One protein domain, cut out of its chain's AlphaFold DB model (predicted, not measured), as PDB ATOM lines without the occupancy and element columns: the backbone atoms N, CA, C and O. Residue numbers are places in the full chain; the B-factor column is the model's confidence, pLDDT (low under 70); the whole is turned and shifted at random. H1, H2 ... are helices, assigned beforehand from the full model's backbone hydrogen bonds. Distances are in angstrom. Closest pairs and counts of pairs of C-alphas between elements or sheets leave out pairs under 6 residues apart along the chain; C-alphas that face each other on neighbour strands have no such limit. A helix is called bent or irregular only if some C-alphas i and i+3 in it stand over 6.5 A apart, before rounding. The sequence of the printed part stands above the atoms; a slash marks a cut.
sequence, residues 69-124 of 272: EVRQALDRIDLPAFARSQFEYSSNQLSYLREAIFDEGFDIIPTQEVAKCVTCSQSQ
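AT A GLANCE: This is residues 69 to 124 of the 272 residues of the protein "Stc1 domain-containing protein" of Penicillium arizonense (UniProt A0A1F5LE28). One longer helix, H2, forms the middle, with H1 packed on one side of it and the short H3 on the opposite side, while the small H4 lies off at one end of the long axis and touches no helix. A long unnamed stretch, residues 76 to 90, loops from the end of H1 round to the start of H2. The printed part has 56 residues with four named helices, H1, H2, H3 and H4 in that order, and no named strand; its class is all helix. It is compact, with a radius of gyration of the C-alphas of 11.2 A, and elongated in outline, spanning 36 by 21 by 18 A.

IN THESE COORDINATES: H1 covers residues 69 to 75, from C-alpha 69 at (-31.779, -24.261, -37.964), and is 9.9 A long. H2 covers residues 91 to 104, 20.0 A from C-alpha 91 at (-21.234, -8.568, -43.269) to C-alpha 104. H3 covers residues 111 to 114, 6.3 A long; it is neither bent nor irregular, but only just. H4 covers residues 118 to 122, 5.9 A long, ending at C-alpha 122 at (-19.636, 5.802, -48.181).

HOW THE PARTS SIT: H1 and H2 touch, with the C-alphas of Leu 74 and Arg 98 the closest at 6.0 A. They run opposite ways at a steep tilt of 64 degrees. H2 and H3 touch, with the C-alphas of Leu 97 and Val 114 the closest at 6.0 A. H4 is apart from H1, H2 and H3, and H1 is apart from H3. In H1, H2 and H4 every O i to N i+4 pair is within hydrogen-bond range; H3 is too short for such a pair.

THE WHOLE: The C-alphas of Glu 69 and Gln 124 are the two farthest apart, at 37.1 A. The printed part has no cut. The link from H1 to H2 is long, H2 to H3 short and H3 to H4 tight. The mean pLDDT of the printed part is 81.7; under 70 are residues 84, 86 to 87, 108, 110 to 112 and 122 to 123.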
ATOM      1  N   GLU A  69     -31.471 -23.648 -36.669       90.81
ATOM      2  CA  GLU A  69     -31.779 -24.261 -37.964       90.81
ATOM      3  C   GLU A  69     -32.030 -23.211 -39.053       90.81
ATOM      4  O   GLU A  69     -31.488 -23.314 -40.154       90.81
ATOM      5  N   VAL A  70     -32.790 -22.157 -38.735       90.12
ATOM      6  CA  VAL A  70     -33.067 -21.059 -39.672       90.12
ATOM      7  C   VAL A  70     -31.792 -20.270 -39.953       90.12
ATOM      8  O   VAL A  70     -31.533 -19.906 -41.096       90.12
ATOM      9  N   ARG A  71     -30.939 -20.064 -38.942       88.19
ATOM     10  CA  ARG A  71     -29.628 -19.422 -39.131       88.19
ATOM     11  C   ARG A  71     -28.754 -20.219 -40.097       88.19
ATOM     12  O   ARG A  71     -28.159 -19.651 -41.008       88.19
ATOM     13  N   GLN A  72     -28.718 -21.537 -39.928       93.25
ATOM     14  CA  GLN A  72     -27.962 -22.415 -40.810       93.25
ATOM     15  C   GLN A  72     -28.557 -22.465 -42.226       93.25
ATOM     16  O   GLN A  72     -27.803 -22.597 -43.189       93.25
ATOM     17  N   ALA A  73     -29.880 -22.337 -42.369       92.94
ATOM     18  CA  ALA A  73     -30.538 -22.202 -43.666       92.94
ATOM     19  C   ALA A  73     -30.157 -20.884 -44.357       92.94
ATOM     20  O   ALA A  73     -29.751 -20.917 -45.515       92.94
ATOM     21  N   LEU A  74     -30.194 -19.756 -43.637       92.50
ATOM     22  CA  LEU A  74     -29.765 -18.449 -44.146       92.50
ATOM     23  C   LEU A  74     -28.302 -18.478 -44.603       92.50
ATOM     24  O   LEU A  74     -28.008 -18.022 -45.702       92.50
ATOM     25  N   ASP A  75     -27.395 -19.064 -43.816       91.06
ATOM     26  CA  ASP A  75     -25.963 -19.158 -44.152       91.06
ATOM     27  C   ASP A  75     -25.684 -20.009 -45.411       91.06
ATOM     28  O   ASP A  75     -24.631 -19.854 -46.032       91.06
ATOM     29  N   ARG A  76     -26.613 -20.895 -45.808       94.06
ATOM     30  CA  ARG A  76     -26.509 -21.743 -47.012       94.06
ATOM     31  C   ARG A  76     -27.062 -21.093 -48.279       94.06
ATOM     32  O   ARG A  76     -26.887 -21.666 -49.351       94.06
ATOM     33  N   ILE A  77     -27.734 -19.946 -48.181       92.62
ATOM     34  CA  ILE A  77     -28.274 -19.250 -49.354       92.62
ATOM     35  C   ILE A  77     -27.111 -18.733 -50.204       92.62
ATOM     36  O   ILE A  77     -26.316 -17.897 -49.760       92.62
ATOM     37  N   ASP A  78     -27.039 -19.219 -51.441       91.38
ATOM     38  CA  ASP A  78     -26.070 -18.752 -52.422       91.38
ATOM     39  C   ASP A  78     -26.375 -17.307 -52.819       91.38
ATOM     40  O   ASP A  78     -27.421 -16.986 -53.383       91.38
ATOM     41  N   LEU A  79     -25.427 -16.419 -52.523       88.56
ATOM     42  CA  LEU A  79     -25.515 -15.025 -52.934       88.56
ATOM     43  C   LEU A  79     -25.231 -14.888 -54.439       88.56
ATOM     44  O   LEU A  79     -24.329 -15.557 -54.964       88.56
ATOM     45  N   PRO A  80     -25.937 -13.982 -55.133       83.88
ATOM     46  CA  PRO A  80     -25.723 -13.740 -56.553       83.88
ATOM     47  C   PRO A  80     -24.323 -13.198 -56.838       83.88
ATOM     48  O   PRO A  80     -23.708 -12.551 -55.994       83.88
ATOM     49  N   ALA A  81     -23.826 -13.427 -58.059       83.81
ATOM     50  CA  ALA A  81     -22.454 -13.096 -58.460       83.81
ATOM     51  C   ALA A  81     -22.039 -11.647 -58.157       83.81
ATOM     52  O   ALA A  81     -20.914 -11.429 -57.719       83.81
ATOM     53  N   PHE A  82     -22.949 -10.680 -58.304       78.50
ATOM     54  CA  PHE A  82     -22.674  -9.272 -58.001       78.50
ATOM     55  C   PHE A  82     -22.471  -8.986 -56.500       78.50
ATOM     56  O   PHE A  82     -21.828  -8.007 -56.154       78.50
ATOM     57  N   ALA A  83     -22.997  -9.830 -55.605       72.25
ATOM     58  CA  ALA A  83     -22.870  -9.701 -54.150       72.25
ATOM     59  C   ALA A  83     -21.815 -10.657 -53.557       72.25
ATOM     60  O   ALA A  83     -21.646 -10.725 -52.338       72.25
ATOM     61  N   ARG A  84     -21.113 -11.433 -54.398       69.62
ATOM     62  CA  ARG A  84     -20.096 -12.407 -53.959       69.62
ATOM     63  C   ARG A  84     -18.755 -11.767 -53.609       69.62
ATOM     64  O   ARG A  84     -17.957 -12.391 -52.908       69.62
ATOM     65  N   SER A  85     -18.503 -10.537 -54.050       72.06
ATOM     66  CA  SER A  85     -17.362  -9.728 -53.619       72.06
ATOM     67  C   SER A  85     -17.545  -9.345 -52.144       72.06
ATOM     68  O   SER A  85     -18.041  -8.275 -51.804       72.06
ATOM     69  N   GLN A  86     -17.120 -10.219 -51.223       61.00
ATOM     70  CA  GLN A  86     -17.177  -9.964 -49.771       61.00
ATOM     71  C   GLN A  86     -16.488  -8.649 -49.360       61.00
ATOM     72  O   GLN A  86     -16.785  -8.097 -48.307       61.00
ATOM     73  N   PHE A  87     -15.581  -8.141 -50.195       64.62
ATOM     74  CA  PHE A  87     -14.878  -6.877 -49.987       64.62
ATOM     75  C   PHE A  87     -15.736  -5.636 -50.271       64.62
ATOM     76  O   PHE A  87     -15.396  -4.545 -49.818       64.62
ATOM     77  N   GLU A  88     -16.842  -5.783 -50.999       81.50
ATOM     78  CA  GLU A  88     -17.687  -4.666 -51.419       81.50
ATOM     79  C   GLU A  88     -18.915  -4.477 -50.536       81.50
ATOM     80  O   GLU A  88     -19.574  -3.455 -50.668       81.50
ATOM     81  N   TYR A  89     -19.227  -5.391 -49.615       84.94
ATOM     82  CA  TYR A  89     -20.418  -5.299 -48.769       84.94
ATOM     83  C   TYR A  89     -20.086  -5.583 -47.306       84.94
ATOM     84  O   TYR A  89     -19.279  -6.448 -46.976       84.94
ATOM     85  N   SER A  90     -20.744  -4.865 -46.400       86.56
ATOM     86  CA  SER A  90     -20.663  -5.159 -44.970       86.56
ATOM     87  C   SER A  90     -21.286  -6.527 -44.671       86.56
ATOM     88  O   SER A  90     -22.341  -6.862 -45.207       86.56
ATOM     89  N   SER A  91     -20.688  -7.285 -43.745       87.38
ATOM     90  CA  SER A  91     -21.234  -8.568 -43.269       87.38
ATOM     91  C   SER A  91     -22.709  -8.455 -42.851       87.38
ATOM     92  O   SER A  91     -23.522  -9.312 -43.188       87.38
ATOM     93  N   ASN A  92     -23.095  -7.337 -42.223       87.38
ATOM     94  CA  ASN A  92     -24.488  -7.085 -41.847       87.38
ATOM     95  C   ASN A  92     -25.404  -6.929 -43.070       87.38
ATOM     96  O   ASN A  92     -26.524  -7.424 -43.055       87.38
ATOM     97  N   GLN A  93     -24.936  -6.266 -44.131       86.94
ATOM     98  CA  GLN A  93     -25.707  -6.086 -45.368       86.94
ATOM     99  C   GLN A  93     -25.907  -7.413 -46.096       86.94
ATOM    100  O   GLN A  93     -26.997  -7.665 -46.597       86.94
ATOM    101  N   LEU A  94     -24.888  -8.277 -46.106       89.44
ATOM    102  CA  LEU A  94     -25.017  -9.625 -46.656       89.44
ATOM    103  C   LEU A  94     -26.038 -10.449 -45.867       89.44
ATOM    104  O   LEU A  94     -26.842 -11.152 -46.469       89.44
ATOM    105  N   SER A  95     -26.055 -10.337 -44.538       89.31
ATOM    106  CA  SER A  95     -27.066 -10.999 -43.707       89.31
ATOM    107  C   SER A  95     -28.483 -10.501 -44.002       89.31
ATOM    108  O   SER A  95     -29.373 -11.329 -44.174       89.31
ATOM    109  N   TYR A  96     -28.690  -9.186 -44.143       87.25
ATOM    110  CA  TYR A  96     -29.994  -8.634 -44.537       87.25
ATOM    111  C   TYR A  96     -30.415  -9.065 -45.941       87.25
ATOM    112  O   TYR A  96     -31.587  -9.345 -46.168       87.25
ATOM    113  N   LEU A  97     -29.468  -9.158 -46.874       89.38
ATOM    114  CA  LEU A  97     -29.743  -9.641 -48.221       89.38
ATOM    115  C   LEU A  97     -30.184 -11.109 -48.211       89.38
ATOM    116  O   LEU A  97     -31.152 -11.452 -48.877       89.38
ATOM    117  N   ARG A  98     -29.519 -11.970 -47.427       91.31
ATOM    118  CA  ARG A  98     -29.932 -13.376 -47.265       91.31
ATOM    119  C   ARG A  98     -31.308 -13.497 -46.618       91.31
ATOM    120  O   ARG A  98     -32.093 -14.330 -47.046       91.31
ATOM    121  N   GLU A  99     -31.597 -12.665 -45.619       89.12
ATOM    122  CA  GLU A  99     -32.911 -12.602 -44.969       89.12
ATOM    123  C   GLU A  99     -34.003 -12.197 -45.965       89.12
ATOM    124  O   GLU A  99     -35.012 -12.883 -46.067       89.12
ATOM    125  N   ALA A 100     -33.772 -11.158 -46.769       88.44
ATOM    126  CA  ALA A 100     -34.712 -10.745 -47.808       88.44
ATOM    127  C   ALA A 100     -34.929 -11.849 -48.857       88.44
ATOM    128  O   ALA A 100     -36.066 -12.136 -49.213       88.44
ATOM    129  N   ILE A 101     -33.857 -12.519 -49.307       90.19
ATOM    130  CA  ILE A 101     -33.960 -13.645 -50.255       90.19
ATOM    131  C   ILE A 101     -34.764 -14.799 -49.647       90.19
ATOM    132  O   ILE A 101     -35.507 -15.469 -50.361       90.19
ATOM    133  N   PHE A 102     -34.621 -15.041 -48.345       91.38
ATOM    134  CA  PHE A 102     -35.369 -16.076 -47.641       91.38
ATOM    135  C   PHE A 102     -36.858 -15.733 -47.497       91.38
ATOM    136  O   PHE A 102     -37.696 -16.605 -47.714       91.38
ATOM    137  N   ASP A 103     -37.181 -14.485 -47.149       88.00
ATOM    138  CA  ASP A 103     -38.554 -14.042 -46.889       88.00
ATOM    139  C   ASP A 103     -39.354 -13.807 -48.189       88.00
ATOM    140  O   ASP A 103     -40.529 -14.169 -48.264       88.00
ATOM    141  N   GLU A 104     -38.735 -13.211 -49.214       88.00
ATOM    142  CA  GLU A 104     -39.414 -12.727 -50.431       88.00
ATOM    143  C   GLU A 104     -39.035 -13.508 -51.702       88.00
ATOM    144  O   GLU A 104     -39.735 -13.433 -52.713       88.00
ATOM    145  N   GLY A 105     -37.959 -14.296 -51.665       87.38
ATOM    146  CA  GLY A 105     -37.418 -14.979 -52.839       87.38
ATOM    147  C   GLY A 105     -36.486 -14.098 -53.681       87.38
ATOM    148  O   GLY A 105     -36.343 -12.897 -53.472       87.38
ATOM    149  N   PHE A 106     -35.801 -14.717 -54.645       84.12
ATOM    150  CA  PHE A 106     -34.753 -14.058 -55.433       84.12
ATOM    151  C   PHE A 106     -35.296 -13.053 -56.463       84.12
ATOM    152  O   PHE A 106     -34.667 -12.029 -56.719       84.12
ATOM    153  N   ASP A 107     -36.470 -13.331 -57.032       81.00
ATOM    154  CA  ASP A 107     -36.993 -12.608 -58.199       81.00
ATOM    155  C   ASP A 107     -37.604 -11.239 -57.858       81.00
ATOM    156  O   ASP A 107     -37.830 -10.421 -58.748       81.00
ATOM    157  N   ILE A 108     -37.887 -10.990 -56.576       69.38
ATOM    158  CA  ILE A 108     -38.671  -9.829 -56.125       69.38
ATOM    159  C   ILE A 108     -37.775  -8.700 -55.607       69.38
ATOM    160  O   ILE A 108     -38.225  -7.564 -55.506       69.38
ATOM    161  N   ILE A 109     -36.496  -8.965 -55.329       70.19
ATOM    162  CA  ILE A 109     -35.631  -7.993 -54.661       70.19
ATOM    163  C   ILE A 109     -34.982  -7.073 -55.700       70.19
ATOM    164  O   ILE A 109     -34.026  -7.492 -56.365       70.19
ATOM    165  N   PRO A 110     -35.401  -5.795 -55.825       63.50
ATOM    166  CA  PRO A 110     -34.584  -4.808 -56.508       63.50
ATOM    167  C   PRO A 110     -33.260  -4.712 -55.748       63.50
ATOM    168  O   PRO A 110     -33.177  -4.217 -54.620       63.50
ATOM    169  N   THR A 111     -32.201  -5.221 -56.368       62.53
ATOM    170  CA  THR A 111     -30.883  -5.469 -55.762       62.53
ATOM    171  C   THR A 111     -30.236  -4.232 -55.130       62.53
ATOM    172  O   THR A 111     -29.286  -4.358 -54.361       62.53
ATOM    173  N   GLN A 112     -30.742  -3.035 -55.433       60.84
ATOM    174  CA  GLN A 112     -30.199  -1.754 -54.993       60.84
ATOM    175  C   GLN A 112     -30.769  -1.245 -53.659       60.84
ATOM    176  O   GLN A 112     -30.134  -0.402 -53.016       60.84
ATOM    177  N   GLU A 113     -31.934  -1.734 -53.219       71.00
ATOM    178  CA  GLU A 113     -32.583  -1.219 -52.004       71.00
ATOM    179  C   GLU A 113     -32.104  -1.922 -50.728       71.00
ATOM    180  O   GLU A 113     -31.916  -1.269 -49.698       71.00
ATOM    181  N   VAL A 114     -31.835  -3.230 -50.799       74.19
ATOM    182  CA  VAL A 114     -31.535  -4.057 -49.613       74.19
ATOM    183  C   VAL A 114     -30.063  -3.988 -49.196       74.19
ATOM    184  O   VAL A 114     -29.747  -3.986 -48.005       74.19
ATOM    185  N   ALA A 115     -29.139  -3.882 -50.155       79.50
ATOM    186  CA  ALA A 115     -27.706  -3.830 -49.881       79.50
ATOM    187  C   ALA A 115     -27.010  -2.781 -50.754       79.50
ATOM    188  O   ALA A 115     -27.053  -2.823 -51.980       79.50
ATOM    189  N   LYS A 116     -26.310  -1.845 -50.108       82.12
ATOM    190  CA  LYS A 116     -25.476  -0.842 -50.782       82.12
ATOM    191  C   LYS A 116     -24.019  -1.218 -50.608       82.12
ATOM    192  O   LYS A 116     -23.606  -1.483 -49.485       82.12
ATOM    193  N   CYS A 117     -23.244  -1.189 -51.684       83.31
ATOM    194  CA  CYS A 117     -21.820  -1.480 -51.605       83.31
ATOM    195  C   CYS A 117     -21.093  -0.509 -50.643       83.31
ATOM    196  O   CYS A 117     -21.605   0.564 -50.325       83.31
ATOM    197  N   VAL A 118     -19.906  -0.846 -50.141       79.56
ATOM    198  CA  VAL A 118     -19.133  -0.018 -49.203       79.56
ATOM    199  C   VAL A 118     -18.851   1.348 -49.825       79.56
ATOM    200  O   VAL A 118     -19.079   2.361 -49.178       79.56
ATOM    201  N   THR A 119     -18.487   1.403 -51.106       79.38
ATOM    202  CA  THR A 119     -18.303   2.673 -51.827       79.38
ATOM    203  C   THR A 119     -19.625   3.430 -52.011       79.38
ATOM    204  O   THR A 119     -19.664   4.635 -51.802       79.38
ATOM    205  N   CYS A 120     -20.732   2.733 -52.284       75.75
ATOM    206  CA  CYS A 120     -22.088   3.284 -52.422       75.75
ATOM    207  C   CYS A 120     -22.692   3.772 -51.089       75.75
ATOM    208  O   CYS A 120     -23.581   4.619 -51.051       75.75
ATOM    209  N   SER A 121     -22.285   3.166 -49.975       75.62
ATOM    210  CA  SER A 121     -22.715   3.547 -48.627       75.62
ATOM    211  C   SER A 121     -21.847   4.673 -48.070       75.62
ATOM    212  O   SER A 121     -22.355   5.525 -47.343       75.62
ATOM    213  N   GLN A 122     -20.569   4.712 -48.462       68.00
ATOM    214  CA  GLN A 122     -19.636   5.802 -48.181       68.00
ATOM    215  C   GLN A 122     -19.789   6.992 -49.126       68.00
ATOM    216  O   GLN A 122     -19.323   8.074 -48.783       68.00
ATOM    217  N   SER A 123     -20.508   6.859 -50.245       68.06
ATOM    218  CA  SER A 123     -20.921   7.991 -51.082       68.06
ATOM    219  C   SER A 123     -22.017   8.833 -50.410       68.06
ATOM    220  O   SER A 123     -22.932   9.334 -51.068       68.06
ATOM    221  N   GLN A 124     -21.958   8.986 -49.084       71.50
ATOM    222  CA  GLN A 124     -22.604  10.109 -48.433       71.50
ATOM    223  C   GLN A 124     -21.999  11.373 -49.024       71.50
ATOM    224  O   GLN A 124     -20.782  11.502 -49.132       71.50
TER     225      GLN A 124